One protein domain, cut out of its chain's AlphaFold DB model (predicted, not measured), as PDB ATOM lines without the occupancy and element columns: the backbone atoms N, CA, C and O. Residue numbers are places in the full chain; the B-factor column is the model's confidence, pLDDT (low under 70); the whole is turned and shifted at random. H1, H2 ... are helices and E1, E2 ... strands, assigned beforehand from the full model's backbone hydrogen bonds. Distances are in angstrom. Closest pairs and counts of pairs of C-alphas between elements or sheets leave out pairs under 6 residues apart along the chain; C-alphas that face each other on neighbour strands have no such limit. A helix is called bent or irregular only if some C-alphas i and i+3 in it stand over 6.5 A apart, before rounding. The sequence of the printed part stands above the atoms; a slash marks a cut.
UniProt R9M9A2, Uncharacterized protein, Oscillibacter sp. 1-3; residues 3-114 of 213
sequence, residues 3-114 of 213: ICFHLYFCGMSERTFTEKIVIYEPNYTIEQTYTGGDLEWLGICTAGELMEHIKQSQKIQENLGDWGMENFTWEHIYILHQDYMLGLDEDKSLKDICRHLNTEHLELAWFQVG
ATOM      1  N   ILE A   3      11.696  43.192 -51.791       97.56
ATOM      2  CA  ILE A   3      12.626  42.111 -51.471       97.56
ATOM      3  C   ILE A   3      12.606  41.108 -52.608       97.56
ATOM      4  O   ILE A   3      11.535  40.679 -53.028       97.56
ATOM      5  N   CYS A   4      13.788  40.712 -53.056       97.88
ATOM      6  CA  CYS A   4      13.995  39.524 -53.859       97.88
ATOM      7  C   CYS A   4      14.803  38.527 -53.024       97.88
ATOM      8  O   CYS A   4      15.869  38.865 -52.510       97.88
ATOM      9  N   PHE A   5      14.260  37.331 -52.819       97.88
ATOM     10  CA  PHE A   5      14.883  36.271 -52.040       97.88
ATOM     11  C   PHE A   5      15.285  35.120 -52.960       97.88
ATOM     12  O   PHE A   5      14.436  34.527 -53.629       97.88
ATOM     13  N   HIS A   6      16.568  34.773 -52.936       97.81
ATOM     14  CA  HIS A   6      17.174  33.707 -53.725       97.81
ATOM     15  C   HIS A   6      17.528  32.512 -52.842       97.81
ATOM     16  O   HIS A   6      18.231  32.648 -51.843       97.81
ATOM     17  N   LEU A   7      17.093  31.322 -53.243       97.19
ATOM     18  CA  LEU A   7      17.608  30.059 -52.726       97.19
ATOM     19  C   LEU A   7      18.475  29.432 -53.804       97.19
ATOM     20  O   LEU A   7      17.965  29.031 -54.854       97.19
ATOM     21  N   TYR A   8      19.772  29.353 -53.538       97.06
ATOM     22  CA  TYR A   8      20.756  28.774 -54.437       97.06
ATOM     23  C   TYR A   8      21.063  27.336 -54.036       97.06
ATOM     24  O   TYR A   8      21.396  27.057 -52.887       97.06
ATOM     25  N   PHE A   9      20.992  26.425 -54.999       95.19
ATOM     26  CA  PHE A   9      21.333  25.019 -54.823       95.19
ATOM     27  C   PHE A   9      22.645  24.744 -55.550       95.19
ATOM     28  O   PHE A   9      22.700  24.685 -56.783       95.19
ATOM     29  N   CYS A  10      23.708  24.582 -54.776       94.50
ATOM     30  CA  CYS A  10      25.071  24.466 -55.258       94.50
ATOM     31  C   CYS A  10      25.570  23.030 -55.068       94.50
ATOM     32  O   CYS A  10      25.602  22.501 -53.957       94.50
ATOM     33  N   GLY A  11      25.977  22.389 -56.160       91.12
ATOM     34  CA  GLY A  11      26.752  21.147 -56.111       91.12
ATOM     35  C   GLY A  11      28.231  21.438 -56.344       91.12
ATOM     36  O   GLY A  11      28.564  22.512 -56.837       91.12
ATOM     37  N   MET A  12      29.107  20.475 -56.039       90.88
ATOM     38  CA  MET A  12      30.536  20.593 -56.359       90.88
ATOM     39  C   MET A  12      30.737  21.036 -57.812       90.88
ATOM     40  O   MET A  12      30.235  20.401 -58.742       90.88
ATOM     41  N   SER A  13      31.489  22.117 -57.986       88.94
ATOM     42  CA  SER A  13      31.749  22.741 -59.279       88.94
ATOM     43  C   SER A  13      33.194  23.230 -59.338       88.94
ATOM     44  O   SER A  13      33.789  23.579 -58.325       88.94
ATOM     45  N   GLU A  14      33.775  23.287 -60.533       89.44
ATOM     46  CA  GLU A  14      35.054  23.986 -60.740       89.44
ATOM     47  C   GLU A  14      34.879  25.514 -60.728       89.44
ATOM     48  O   GLU A  14      35.856  26.263 -60.693       89.44
ATOM     49  N   ARG A  15      33.625  25.981 -60.781       93.81
ATOM     50  CA  ARG A  15      33.245  27.390 -60.796       93.81
ATOM     51  C   ARG A  15      32.650  27.822 -59.468       93.81
ATOM     52  O   ARG A  15      32.045  27.038 -58.734       93.81
ATOM     53  N   THR A  16      32.794  29.110 -59.209       95.38
ATOM     54  CA  THR A  16      32.305  29.778 -58.009       95.38
ATOM     55  C   THR A  16      31.145  30.721 -58.339       95.38
ATOM     56  O   THR A  16      30.990  31.138 -59.485       95.38
ATOM     57  N   PHE A  17      30.337  31.073 -57.337       95.56
ATOM     58  CA  PHE A  17      29.146  31.924 -57.441       95.56
ATOM     59  C   PHE A  17      29.437  33.253 -58.142       95.56
ATOM     60  O   PHE A  17      28.696  33.696 -59.014       95.56
ATOM     61  N   THR A  18      30.566  33.865 -57.796       94.56
ATOM     62  CA  THR A  18      31.196  34.914 -58.601       94.56
ATOM     63  C   THR A  18      32.693  34.658 -58.647       94.56
ATOM     64  O   THR A  18      33.209  33.836 -57.891       94.56
ATOM     65  N   GLU A  19      33.439  35.410 -59.457       93.19
ATOM     66  CA  GLU A  19      34.901  35.327 -59.419       93.19
ATOM     67  C   GLU A  19      35.473  35.612 -58.021       93.19
ATOM     68  O   GLU A  19      36.563  35.143 -57.715       93.19
ATOM     69  N   LYS A  20      34.780  36.373 -57.162       94.25
ATOM     70  CA  LYS A  20      35.262  36.718 -55.815       94.25
ATOM     71  C   LYS A  20      34.682  35.830 -54.719       94.25
ATOM     72  O   LYS A  20      35.410  35.531 -53.781       94.25
ATOM     73  N   ILE A  21      33.413  35.444 -54.811       95.94
ATOM     74  CA  ILE A  21      32.693  34.696 -53.772       95.94
ATOM     75  C   ILE A  21      32.938  33.207 -53.969       95.94
ATOM     76  O   ILE A  21      32.436  32.626 -54.929       95.94
ATOM     77  N   VAL A  22      33.694  32.600 -53.055       95.50
ATOM     78  CA  VAL A  22      34.132  31.199 -53.115       95.50
ATOM     79  C   VAL A  22      33.055  30.288 -52.533       95.50
ATOM     80  O   VAL A  22      33.275  29.577 -51.570       95.50
ATOM     81  N   ILE A  23      31.859  30.335 -53.096       95.19
ATOM     82  CA  ILE A  23      30.813  29.318 -52.908       95.19
ATOM     83  C   ILE A  23      30.631  28.667 -54.273       95.19
ATOM     84  O   ILE A  23      30.818  29.354 -55.277       95.19
ATOM     85  N   TYR A  24      30.329  27.373 -54.360       95.88
ATOM     86  CA  TYR A  24      30.133  26.738 -55.666       95.88
ATOM     87  C   TYR A  24      29.038  27.438 -56.484       95.88
ATOM     88  O   TYR A  24      28.058  27.942 -55.934       95.88
ATOM     89  N   GLU A  25      29.214  27.470 -57.807       95.31
ATOM     90  CA  GLU A  25      28.203  27.996 -58.728       95.31
ATOM     91  C   GLU A  25      26.855  27.256 -58.539       95.31
ATOM     92  O   GLU A  25      26.840  26.021 -58.474       95.31
ATOM     93  N   PRO A  26      25.720  27.973 -58.437       95.31
ATOM     94  CA  PRO A  26      24.409  27.356 -58.308       95.31
ATOM     95  C   PRO A  26      24.039  26.578 -59.570       95.31
ATOM     96  O   PRO A  26      24.081  27.105 -60.680       95.31
ATOM     97  N   ASN A  27      23.599  25.335 -59.393       94.62
ATOM     98  CA  ASN A  27      23.029  24.524 -60.471       94.62
ATOM     99  C   ASN A  27      21.537  24.814 -60.668       94.62
ATOM    100  O   ASN A  27      20.976  24.565 -61.735       94.62
ATOM    101  N   TYR A  28      20.886  25.295 -59.610       94.94
ATOM    102  CA  TYR A  28      19.469  25.611 -59.586       94.94
ATOM    103  C   TYR A  28      19.207  26.761 -58.613       94.94
ATOM    104  O   TYR A  28      19.874  26.871 -57.584       94.94
ATOM    105  N   THR A  29      18.220  27.595 -58.939       97.00
ATOM    106  CA  THR A  29      17.832  28.752 -58.131       97.00
ATOM    107  C   THR A  29      16.317  28.826 -58.028       97.00
ATOM    108  O   THR A  29      15.607  28.667 -59.027       97.00
ATOM    109  N   ILE A  30      15.814  29.111 -56.829       97.25
ATOM    110  CA  ILE A  30      14.425  29.524 -56.608       97.25
ATOM    111  C   ILE A  30      14.423  30.992 -56.198       97.25
ATOM    112  O   ILE A  30      15.113  31.367 -55.258       97.25
ATOM    113  N   GLU A  31      13.610  31.795 -56.875       97.19
ATOM    114  CA  GLU A  31      13.417  33.213 -56.574       97.19
ATOM    115  C   GLU A  31      12.003  33.451 -56.025       97.19
ATOM    116  O   GLU A  31      11.029  32.889 -56.543       97.19
ATOM    117  N   GLN A  32      11.888  34.278 -54.983       96.81
ATOM    118  CA  GLN A  32      10.622  34.817 -54.483       96.81
ATOM    119  C   GLN A  32      10.731  36.330 -54.311       96.81
ATOM    120  O   GLN A  32      11.660  36.821 -53.678       96.81
ATOM    121  N   THR A  33       9.771  37.071 -54.860       97.12
ATOM    122  CA  THR A  33       9.738  38.535 -54.770       97.12
ATOM    123  C   THR A  33       8.564  38.992 -53.913       97.12
ATOM    124  O   THR A  33       7.457  38.475 -54.054       97.12
ATOM    125  N   TYR A  34       8.805  39.999 -53.077       97.38
ATOM    126  CA  TYR A  34       7.818  40.624 -52.210       97.38
ATOM    127  C   TYR A  34       7.860  42.139 -52.370       97.38
ATOM    128  O   TYR A  34       8.915  42.773 -52.279       97.38
ATOM    129  N   THR A  35       6.698  42.741 -52.573       96.88
ATOM    130  CA  THR A  35       6.526  44.190 -52.484       96.88
ATOM    131  C   THR A  35       6.316  44.614 -51.033       96.88
ATOM    132  O   THR A  35       5.989  43.810 -50.163       96.88
ATOM    133  N   GLY A  36       6.442  45.912 -50.758       94.38
ATOM    134  CA  GLY A  36       6.158  46.448 -49.425       94.38
ATOM    135  C   GLY A  36       4.721  46.175 -48.972       94.38
ATOM    136  O   GLY A  36       4.510  45.899 -47.797       94.38
ATOM    137  N   GLY A  37       3.761  46.182 -49.903       96.25
ATOM    138  CA  GLY A  37       2.368  45.839 -49.610       96.25
ATOM    139  C   GLY A  37       2.188  44.365 -49.245       96.25
ATOM    140  O   GLY A  37       1.431  44.067 -48.324       96.25
ATOM    141  N   ASP A  38       2.922  43.459 -49.903       96.62
ATOM    142  CA  ASP A  38       2.896  42.028 -49.569       96.62
ATOM    143  C   ASP A  38       3.419  41.797 -48.150       96.62
ATOM    144  O   ASP A  38       2.779  41.115 -47.354       96.62
ATOM    145  N   LEU A  39       4.550  42.421 -47.808       96.81
ATOM    146  CA  LEU A  39       5.166  42.293 -46.484       96.81
ATOM    147  C   LEU A  39       4.262  42.839 -45.375       96.81
ATOM    148  O   LEU A  39       4.123  42.205 -44.332       96.81
ATOM    149  N   GLU A  40       3.610  43.983 -45.602       95.75
ATOM    150  CA  GLU A  40       2.656  44.559 -44.650       95.75
ATOM    151  C   GLU A  40       1.416  43.678 -44.470       95.75
ATOM    152  O   GLU A  40       0.986  43.455 -43.338       95.75
ATOM    153  N   TRP A  41       0.862  43.143 -45.562       97.00
ATOM    154  CA  TRP A  41      -0.294  42.247 -45.509       97.00
ATOM    155  C   TRP A  41       0.023  40.927 -44.793       97.00
ATOM    156  O   TRP A  41      -0.804  40.430 -44.026       97.00
ATOM    157  N   LEU A  42       1.228  40.390 -44.999       96.44
ATOM    158  CA  LEU A  42       1.723  39.176 -44.345       96.44
ATOM    159  C   LEU A  42       2.193  39.411 -42.900       96.44
ATOM    160  O   LEU A  42       2.435  38.444 -42.181       96.44
ATOM    161  N   GLY A  43       2.339  40.667 -42.469       96.69
ATOM    162  CA  GLY A  43       2.888  41.012 -41.156       96.69
ATOM    163  C   GLY A  43       4.382  40.704 -41.001       96.69
ATOM    164  O   GLY A  43       4.856  40.577 -39.877       96.69
ATOM    165  N   ILE A  44       5.126  40.587 -42.103       97.88
ATOM    166  CA  ILE A  44       6.554  40.244 -42.106       97.88
ATOM    167  C   ILE A  44       7.386  41.509 -41.874       97.88
ATOM    168  O   ILE A  44       7.404  42.424 -42.703       97.88
ATOM    169  N   CYS A  45       8.111  41.556 -40.758       97.19
ATOM    170  CA  CYS A  45       8.915  42.707 -40.344       97.19
ATOM    171  C   CYS A  45      10.423  42.410 -40.291       97.19
ATOM    172  O   CYS A  45      11.230  43.344 -40.403       97.19
ATOM    173  N   THR A  46      10.799  41.144 -40.119       97.75
ATOM    174  CA  THR A  46      12.172  40.661 -39.890       97.75
ATOM    175  C   THR A  46      12.617  39.636 -40.935       97.75
ATOM    176  O   THR A  46      11.799  39.092 -41.682       97.75
ATOM    177  N   ALA A  47      13.926  39.384 -41.016       96.44
ATOM    178  CA  ALA A  47      14.476  38.352 -41.894       96.44
ATOM    179  C   ALA A  47      14.032  36.942 -41.465       96.44
ATOM    180  O   ALA A  47      13.715  36.116 -42.324       96.44
ATOM    181  N   GLY A  48      13.941  36.691 -40.157       96.88
ATOM    182  CA  GLY A  48      13.421  35.451 -39.589       96.88
ATOM    183  C   GLY A  48      11.963  35.197 -39.964       96.88
ATOM    184  O   GLY A  48      11.645  34.126 -40.476       96.88
ATOM    185  N   GLU A  49      11.081  36.188 -39.809       97.56
ATOM    186  CA  GLU A  49       9.670  36.061 -40.214       97.56
ATOM    187  C   GLU A  49       9.513  35.821 -41.720       97.56
ATOM    188  O   GLU A  49       8.680  35.010 -42.132       97.56
ATOM    189  N   LEU A  50      10.320  36.494 -42.550       97.06
ATOM    190  CA  LEU A  50      10.326  36.264 -43.995       97.06
ATOM    191  C   LEU A  50      10.698  34.813 -44.318       97.06
ATOM    192  O   LEU A  50      10.048  34.169 -45.139       97.06
ATOM    193  N   MET A  51      11.724  34.290 -43.657       95.69
ATOM    194  CA  MET A  51      12.197  32.924 -43.847       95.69
ATOM    195  C   MET A  51      11.167  31.886 -43.380       95.69
ATOM    196  O   MET A  51      10.866  30.953 -44.126       95.69
ATOM    197  N   GLU A  52      10.536  32.090 -42.222       95.81
ATOM    198  CA  GLU A  52       9.450  31.224 -41.742       95.81
ATOM    199  C   GLU A  52       8.229  31.248 -42.670       95.81
ATOM    200  O   GLU A  52       7.572  30.224 -42.866       95.81
ATOM    201  N   HIS A  53       7.945  32.383 -43.310       96.31
ATOM    202  CA  HIS A  53       6.938  32.447 -44.363       96.31
ATOM    203  C   HIS A  53       7.359  31.657 -45.614       96.31
ATOM    204  O   HIS A  53       6.587  30.840 -46.117       96.31
ATOM    205  N   ILE A  54       8.595  31.836 -46.097       95.56
ATOM    206  CA  ILE A  54       9.128  31.121 -47.271       95.56
ATOM    207  C   ILE A  54       9.085  29.600 -47.058       95.56
ATOM    208  O   ILE A  54       8.717  28.865 -47.980       95.56
ATOM    209  N   LYS A  55       9.384  29.121 -45.843       94.69
ATOM    210  CA  LYS A  55       9.296  27.702 -45.450       94.69
ATOM    211  C   LYS A  55       7.910  27.083 -45.647       94.69
ATOM    212  O   LYS A  55       7.806  25.868 -45.804       94.69
ATOM    213  N   GLN A  56       6.840  27.874 -45.656       93.81
ATOM    214  CA  GLN A  56       5.475  27.374 -45.862       93.81
ATOM    215  C   GLN A  56       5.178  27.047 -47.331       93.81
ATOM    216  O   GLN A  56       4.187  26.379 -47.629       93.81
ATOM    217  N   SER A  57       6.024  27.493 -48.263       93.50
ATOM    218  CA  SER A  57       5.863  27.201 -49.683       93.50
ATOM    219  C   SER A  57       6.116  25.723 -49.972       93.50
ATOM    220  O   SER A  57       7.211  25.211 -49.740       93.50
ATOM    221  N   GLN A  58       5.126  25.049 -50.565       92.38
ATOM    222  CA  GLN A  58       5.248  23.648 -50.982       92.38
ATOM    223  C   GLN A  58       6.463  23.434 -51.897       92.38
ATOM    224  O   GLN A  58       7.221  22.489 -51.706       92.38
ATOM    225  N   LYS A  59       6.706  24.359 -52.838       92.75
ATOM    226  CA  LYS A  59       7.870  24.301 -53.731       92.75
ATOM    227  C   LYS A  59       9.183  24.304 -52.941       92.75
ATOM    228  O   LYS A  59      10.113  23.599 -53.312       92.75
ATOM    229  N   ILE A  60       9.273  25.098 -51.876       93.62
ATOM    230  CA  ILE A  60      10.476  25.178 -51.039       93.62
ATOM    231  C   ILE A  60      10.666  23.877 -50.262       93.62
ATOM    232  O   ILE A  60      11.748  23.299 -50.319       93.62
ATOM    233  N   GLN A  61       9.606  23.372 -49.627       92.94
ATOM    234  CA  GLN A  61       9.645  22.112 -48.877       92.94
ATOM    235  C   GLN A  61      10.070  20.928 -49.756       92.94
ATOM    236  O   GLN A  61      10.938  20.149 -49.370       92.94
ATOM    237  N   GLU A  62       9.513  20.825 -50.966       92.81
ATOM    238  CA  GLU A  62       9.835  19.754 -51.916       92.81
ATOM    239  C   GLU A  62      11.289  19.802 -52.413       92.81
ATOM    240  O   GLU A  62      11.857  18.753 -52.712       92.81
ATOM    241  N   ASN A  63      11.896  20.991 -52.512       93.06
ATOM    242  CA  ASN A  63      13.259  21.146 -53.037       93.06
ATOM    243  C   ASN A  63      14.343  21.087 -51.952       93.06
ATOM    244  O   ASN A  63      15.416  20.546 -52.208       93.06
ATOM    245  N   LEU A  64      14.090  21.631 -50.756       91.00
ATOM    246  CA  LEU A  64      15.066  21.625 -49.660       91.00
ATOM    247  C   LEU A  64      15.209  20.240 -49.011       91.00
ATOM    248  O   LEU A  64      16.302  19.878 -48.563       91.00
ATOM    249  N   GLY A  65      14.119  19.464 -48.964       89.00
ATOM    250  CA  GLY A  65      14.046  18.230 -48.181       89.00
ATOM    251  C   GLY A  65      14.247  18.476 -46.680       89.00
ATOM    252  O   GLY A  65      14.421  19.611 -46.239       89.00
ATOM    253  N   ASP A  66      14.246  17.407 -45.883       89.62
ATOM    254  CA  ASP A  66      14.283  17.520 -44.415       89.62
ATOM    255  C   ASP A  66      15.533  18.268 -43.924       89.62
ATOM    256  O   ASP A  66      15.430  19.242 -43.182       89.62
ATOM    257  N   TRP A  67      16.715  17.878 -44.417       88.94
ATOM    258  CA  TRP A  67      17.974  18.515 -44.021       88.94
ATOM    259  C   TRP A  67      18.029  19.994 -44.420       88.94
ATOM    260  O   TRP A  67      18.439  20.832 -43.618       88.94
ATOM    261  N   GLY A  68      17.603  20.339 -45.642       89.81
ATOM    262  CA  GLY A  68      17.588  21.732 -46.085       89.81
ATOM    263  C   GLY A  68      16.617  22.574 -45.260       89.81
ATOM    264  O   GLY A  68      16.950  23.692 -44.895       89.81
ATOM    265  N   MET A  69      15.459  22.023 -44.883       92.69
ATOM    266  CA  MET A  69      14.478  22.712 -44.036       92.69
ATOM    267  C   MET A  69      14.975  22.939 -42.603       92.69
ATOM    268  O   MET A  69      14.694  23.991 -42.028       92.69
ATOM    269  N   GLU A  70      15.726  21.990 -42.037       91.12
ATOM    270  CA  GLU A  70      16.351  22.123 -40.712       91.12
ATOM    271  C   GLU A  70      17.450  23.197 -40.682       91.12
ATOM    272  O   GLU A  70      17.602  23.886 -39.677       91.12
ATOM    273  N   ASN A  71      18.191  23.358 -41.784       91.00
ATOM    274  CA  ASN A  71      19.317  24.297 -41.891       91.00
ATOM    275  C   ASN A  71      18.947  25.623 -42.570       91.00
ATOM    276  O   ASN A  71      19.766  26.541 -42.641       91.00
ATOM    277  N   PHE A  72      17.716  25.754 -43.068       92.81
ATOM    278  CA  PHE A  72      17.214  27.011 -43.598       92.81
ATOM    279  C   PHE A  72      16.848  27.934 -42.435       92.81
ATOM    280  O   PHE A  72      15.699  28.009 -42.007       92.81
ATOM    281  N   THR A  73      17.851  28.589 -41.861       91.38
ATOM    282  CA  THR A  73      17.698  29.493 -40.719       91.38
ATOM    283  C   THR A  73      18.187  30.898 -41.072       91.38
ATOM    284  O   THR A  73      18.868  31.109 -42.078       91.38
ATOM    285  N   TRP A  74      17.793  31.890 -40.271       91.94
ATOM    286  CA  TRP A  74      18.068  33.295 -40.577       91.94
ATOM    287  C   TRP A  74      19.557  33.638 -40.444       91.94
ATOM    288  O   TRP A  74      20.031  34.550 -41.119       91.94
ATOM    289  N   GLU A  75      20.304  32.881 -39.633       90.06
ATOM    290  CA  GLU A  75      21.750  33.033 -39.421       90.06
ATOM    291  C   GLU A  75      22.554  32.853 -40.722       90.06
ATOM    292  O   GLU A  75      23.650  33.395 -40.856       90.06
ATOM    293  N   HIS A  76      21.993  32.123 -41.688       89.75
ATOM    294  CA  HIS A  76      22.590  31.844 -42.996       89.75
ATOM    295  C   HIS A  76      21.974  32.683 -44.127       89.75
ATOM    296  O   HIS A  76      22.213  32.415 -45.306       89.75
ATOM    297  N   ILE A  77      21.156  33.689 -43.796       95.62
ATOM    298  CA  ILE A  77      20.658  34.644 -44.785       95.62
ATOM    299  C   ILE A  77      21.729  35.696 -45.036       95.62
ATOM    300  O   ILE A  77      22.207  36.385 -44.133       95.62
ATOM    301  N   TYR A  78      22.042  35.854 -46.312       97.62
ATOM    302  CA  TYR A  78      22.972  36.835 -46.821       97.62
ATOM    303  C   TYR A  78      22.234  37.963 -47.525       97.62
ATOM    304  O   TYR A  78      21.318  37.725 -48.302       97.62
ATOM    305  N   ILE A  79      22.671  39.197 -47.314       98.00
ATOM    306  CA  ILE A  79      22.282  40.338 -48.136       98.00
ATOM    307  C   ILE A  79      23.351  40.506 -49.211       98.00
ATOM    308  O   ILE A  79      24.519  40.732 -48.884       98.00
ATOM    309  N   LEU A  80      22.967  40.422 -50.484       95.62
ATOM    310  CA  LEU A  80      23.866  40.711 -51.598       95.62
ATOM    311  C   LEU A  80      24.155  42.218 -51.605       95.62
ATOM    312  O   LEU A  80      23.275  43.037 -51.876       95.62
ATOM    313  N   HIS A  81      25.387  42.598 -51.265       91.25
ATOM    314  CA  HIS A  81      25.785  43.988 -51.077       91.25
ATOM    315  C   HIS A  81      27.026  44.327 -51.905       91.25
ATOM    316  O   HIS A  81      28.155  43.975 -51.561       91.25
ATOM    317  N   GLN A  82      26.821  45.081 -52.986       88.44
ATOM    318  CA  GLN A  82      27.882  45.456 -53.925       88.44
ATOM    319  C   GLN A  82      28.596  44.217 -54.500       88.44
ATOM    320  O   GLN A  82      28.002  43.475 -55.275       88.44
ATOM    321  N   ASP A  83      29.869  44.002 -54.148       89.81
ATOM    322  CA  ASP A  83      30.690  42.885 -54.615       89.81
ATOM    323  C   ASP A  83      30.937  41.809 -53.543       89.81
ATOM    324  O   ASP A  83      31.775  40.933 -53.763       89.81
ATOM    325  N   TYR A  84      30.252  41.874 -52.398       94.25
ATOM    326  CA  TYR A  84      30.291  40.870 -51.332       94.25
ATOM    327  C   TYR A  84      28.907  40.654 -50.711       94.25
ATOM    328  O   TYR A  84      27.908  41.206 -51.166       94.25
ATOM    329  N   MET A  85      28.823  39.797 -49.700       96.50
ATOM    330  CA  MET A  85      27.584  39.489 -49.005       96.50
ATOM    331  C   MET A  85      27.717  39.773 -47.514       96.50
ATOM    332  O   MET A  85      28.772  39.548 -46.914       96.50
ATOM    333  N   LEU A  86      26.638  40.273 -46.921       97.06
ATOM    334  CA  LEU A  86      26.536  40.536 -45.490       97.06
ATOM    335  C   LEU A  86      25.658  39.471 -44.841       97.06
ATOM    336  O   LEU A  86      24.491  39.355 -45.199       97.06
ATOM    337  N   GLY A  87      26.202  38.723 -43.888       95.88
ATOM    338  CA  GLY A  87      25.406  37.865 -43.011       95.88
ATOM    339  C   GLY A  87      24.755  38.667 -41.884       95.88
ATOM    340  O   GLY A  87      25.131  39.816 -41.617       95.88
ATOM    341  N   LEU A  88      23.800  38.052 -41.196       94.31
ATOM    342  CA  LEU A  88      23.117  38.633 -40.043       94.31
ATOM    343  C   LEU A  88      23.669  38.039 -38.745       94.31
ATOM    344  O   LEU A  88      23.822  36.831 -38.618       94.31
ATOM    345  N   ASP A  89      23.973  38.896 -37.775       90.75
ATOM    346  CA  ASP A  89      24.486  38.487 -36.458       90.75
ATOM    347  C   ASP A  89      23.375  38.364 -35.391       90.75
ATOM    348  O   ASP A  89      23.567  37.829 -34.299       90.75
ATOM    349  N   GLU A  90      22.196  38.885 -35.719       92.62
ATOM    350  CA  GLU A  90      20.935  38.770 -34.991       92.62
ATOM    351  C   GLU A  90      19.792  38.848 -36.013       92.62
ATOM    352  O   GLU A  90      19.992  39.360 -37.120       92.62
ATOM    353  N   ASP A  91      18.594  38.388 -35.654       95.38
ATOM    354  CA  ASP A  91      17.434  38.579 -36.521       95.38
ATOM    355  C   ASP A  91      17.074  40.070 -36.590       95.38
ATOM    356  O   ASP A  91      16.742  40.708 -35.586       95.38
ATOM    357  N   LYS A  92      17.191  40.648 -37.787       94.94
ATOM    358  CA  LYS A  92      17.070  42.090 -38.015       94.94
ATOM    359  C   LYS A  92      15.778  42.442 -38.724       94.94
ATOM    360  O   LYS A  92      15.314  41.739 -39.622       94.94
ATOM    361  N   SER A  93      15.253  43.624 -38.397       96.81
ATOM    362  CA  SER A  93      14.169  44.213 -39.173       96.81
ATOM    363  C   SER A  93      14.622  44.512 -40.602       96.81
ATOM    364  O   SER A  93      15.646  45.160 -40.826       96.81
ATOM    365  N   LEU A  94      13.790  44.135 -41.572       97.44
ATOM    366  CA  LEU A  94      13.999  44.422 -42.994       97.44
ATOM    367  C   LEU A  94      14.090  45.936 -43.246       97.44
ATOM    368  O   LEU A  94      14.921  46.397 -44.027       97.44
ATOM    369  N   LYS A  95      13.305  46.735 -42.509       96.19
ATOM    370  CA  LYS A  95      13.348  48.206 -42.584       96.19
ATOM    371  C   LYS A  95      14.660  48.777 -42.051       96.19
ATOM    372  O   LYS A  95      15.157  49.762 -42.599       96.19
ATOM    373  N   ASP A  96      15.213  48.186 -40.996       96.44
ATOM    374  CA  ASP A  96      16.488  48.629 -40.432       96.44
ATOM    375  C   ASP A  96      17.654  48.263 -41.351       96.44
ATOM    376  O   ASP A  96      18.536  49.095 -41.559       96.44
ATOM    377  N   ILE A  97      17.600  47.090 -41.994       97.12
ATOM    378  CA  ILE A  97      18.549  46.707 -43.048       97.12
ATOM    379  C   ILE A  97      18.509  47.715 -44.203       97.12
ATOM    380  O   ILE A  97      19.550  48.252 -44.581       97.12
ATOM    381  N   CYS A  98      17.320  48.032 -44.724       96.50
ATOM    382  CA  CYS A  98      17.146  49.048 -45.765       96.50
ATOM    383  C   CYS A  98      17.717  50.412 -45.367       96.50
ATOM    384  O   CYS A  98      18.401  51.053 -46.165       96.50
ATOM    385  N   ARG A  99      17.467  50.857 -44.129       96.56
ATOM    386  CA  ARG A  99      17.975  52.137 -43.621       96.56
ATOM    387  C   ARG A  99      19.499  52.141 -43.520       96.56
ATOM    388  O   ARG A  99      20.118  53.112 -43.938       96.56
ATOM    389  N   HIS A 100      20.086  51.071 -42.985       96.12
ATOM    390  CA  HIS A 100      21.538  50.928 -42.831       96.12
ATOM    391  C   HIS A 100      22.255  50.918 -44.181       96.12
ATOM    392  O   HIS A 100      23.243  51.623 -44.369       96.12
ATOM    393  N   LEU A 101      21.731  50.151 -45.139       95.31
ATOM    394  CA  LEU A 101      22.301  50.027 -46.481       95.31
ATOM    395  C   LEU A 101      21.860  51.143 -47.438       95.31
ATOM    396  O   LEU A 101      22.293  51.159 -48.587       95.31
ATOM    397  N   ASN A 102      21.012  52.065 -46.970       95.44
ATOM    398  CA  ASN A 102      20.431  53.152 -47.753       95.44
ATOM    399  C   ASN A 102      19.830  52.666 -49.090       95.44
ATOM    400  O   ASN A 102      20.138  53.191 -50.161       95.44
ATOM    401  N   THR A 103      18.989  51.634 -49.021       95.31
ATOM    402  CA  THR A 103      18.329  51.018 -50.180       95.31
ATOM    403  C   THR A 103      16.845  50.793 -49.918       95.31
ATOM    404  O   THR A 103      16.430  50.500 -48.798       95.31
ATOM    405  N   GLU A 104      16.033  50.885 -50.969       94.50
ATOM    406  CA  GLU A 104      14.618  50.506 -50.928       94.50
ATOM    407  C   GLU A 104      14.373  49.071 -51.400       94.50
ATOM    408  O   GLU A 104      13.243  48.594 -51.315       94.50
ATOM    409  N   HIS A 105      15.401  48.383 -51.890       95.69
ATOM    410  CA  HIS A 105      15.305  47.017 -52.393       95.69
ATOM    411  C   HIS A 105      16.403  46.147 -51.785       95.69
ATOM    412  O   HIS A 105      17.572  46.544 -51.784       95.69
ATOM    413  N   LEU A 106      16.020  44.986 -51.252       97.31
ATOM    414  CA  LEU A 106      16.946  44.003 -50.697       97.31
ATOM    415  C   LEU A 106      17.012  42.776 -51.595       97.31
ATOM    416  O   LEU A 106      15.990  42.178 -51.922       97.31
ATOM    417  N   GLU A 107      18.235  42.387 -51.923       97.75
ATOM    418  CA  GLU A 107      18.558  41.105 -52.532       97.75
ATOM    419  C   GLU A 107      19.070  40.191 -51.417       97.75
ATOM    420  O   GLU A 107      20.148  40.420 -50.863       97.75
ATOM    421  N   LEU A 108      18.262  39.206 -51.039       98.06
ATOM    422  CA  LEU A 108      18.568  38.243 -49.990       98.06
ATOM    423  C   LEU A 108      18.894  36.890 -50.613       98.06
ATOM    424  O   LEU A 108      18.298  36.510 -51.615       98.06
ATOM    425  N   ALA A 109      19.822  36.157 -50.018       97.50
ATOM    426  CA  ALA A 109      20.289  34.880 -50.522       97.50
ATOM    427  C   ALA A 109      20.462  33.867 -49.392       97.50
ATOM    428  O   ALA A 109      20.907  34.207 -48.298       97.50
ATOM    429  N   TRP A 110      20.171  32.609 -49.692       97.12
ATOM    430  CA  TRP A 110      20.541  31.456 -48.882       97.12
ATOM    431  C   TRP A 110      21.091  30.358 -49.797       97.12
ATOM    432  O   TRP A 110      20.623  30.199 -50.928       97.12
ATOM    433  N   PHE A 111      22.093  29.616 -49.325       95.62
ATOM    434  CA  PHE A 111      22.827  28.641 -50.132       95.62
ATOM    435  C   PHE A 111      22.727  27.238 -49.532       95.62
ATOM    436  O   PHE A 111      23.195  26.992 -48.424       95.62
ATOM    437  N   GLN A 112      22.208  26.287 -50.307       93.75
ATOM    438  CA  GLN A 112      22.371  24.862 -50.043       93.75
ATOM    439  C   GLN A 112      23.592  24.356 -50.794       93.75
ATOM    440  O   GLN A 112      23.549  24.201 -52.015       93.75
ATOM    441  N   VAL A 113      24.671  24.068 -50.071       91.62
ATOM    442  CA  VAL A 113      25.909  23.556 -50.664       91.62
ATOM    443  C   VAL A 113      26.068  22.071 -50.365       91.62
ATOM    444  O   VAL A 113      26.097  21.651 -49.211       91.62
ATOM    445  N   GLY A 114      26.175  21.261 -51.418       85.12
ATOM    446  CA  GLY A 114      26.511  19.843 -51.327       85.12
ATOM    447  C   GLY A 114      27.962  19.571 -51.724       85.12
ATOM    448  O   GLY A 114      28.404  19.998 -52.790       85.12
TER     449      GLY A 114
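What this domain is: This is residues 3 to 114 of the 213 residues of an uncharacterized protein of Oscillibacter sp. 1-3 (UniProt R9M9A2). A strongly twisted sheet of five strands has a slab of three long strands, E2, E1 and E5, and a short hairpin, E3 and E4, at one side; H2 and H3 cover one face, with H4 beside the strands. A long loop, residues 11 to 25, and the small helix H1 lie at opposite ends of the longest axis. The printed part has 112 residues with four named helices and five named strands, in the order E1 E2 H1 H2 H3 E3 E4 H4 E5. The mixed sheet runs E2 E1 E5 E3 E4, and the class is mixed, helices and strands. The whole is compact, with a radius of gyration of the C-alphas of 13.9 A and spans of 40 by 32 by 22 A.

Where its parts are: Find C-alpha 3 at (12.626, 42.111, -51.471); from there E1 runs to residue 10, 21.9 A. E2 is residues 26 to 35, 25.2 A, and H1 is residues 36 to 42. H2 is residues 47 to 54, and H3, residues 58 to 71, spans 16.8 A; it is irregular, with C-alphas 63 and 66 9.4 A apart. E3 is residues 78 to 81, E4 84 to 88 and H4 94 to 101. E5, residues 105 to 113, spans 25.8 A and ends at C-alpha 113, (25.909, 23.556, -50.664).

How they stand to each other: E1 and E5 are parallel; look for N 6 and O 108, 2.8 A apart. The hairpin E1 and E2 is antiparallel, with N 5 and O 32 at 2.8 A. E5 and E3 are antiparallel, with N 78 and O 109 at 2.8 A, as is the hairpin E3 and E4, with N 79 and O 86 at 2.8 A. H2 and H3 are on the same face of the sheet, at heights over the sheet of 9.2 A and 10.2 A. The closest C-alphas of H3 and E5 are those of Gly 68 and Gln 112, 7.0 A. H4 lies over none of the strands, only just, with 2 C-alphas on E5 and 2 on E3. E4, H4 and E5 form a split strand-helix-strand unit, two strands running the same way with E3 between them; its crossover is right-handed. H1 only grazes the sheet. Every O i to N i+4 pair is within hydrogen-bond range in H1, H2 and H4, and 8 of 10 in H3.

The domain as a whole: The two C-alphas farthest apart, of Glu 14 and Trp 41, are 42.6 A apart. The printed part has no cut, and its one long link is E1 to E2. Mean pLDDT of the printed part is 94.7, and no printed residue is under 70.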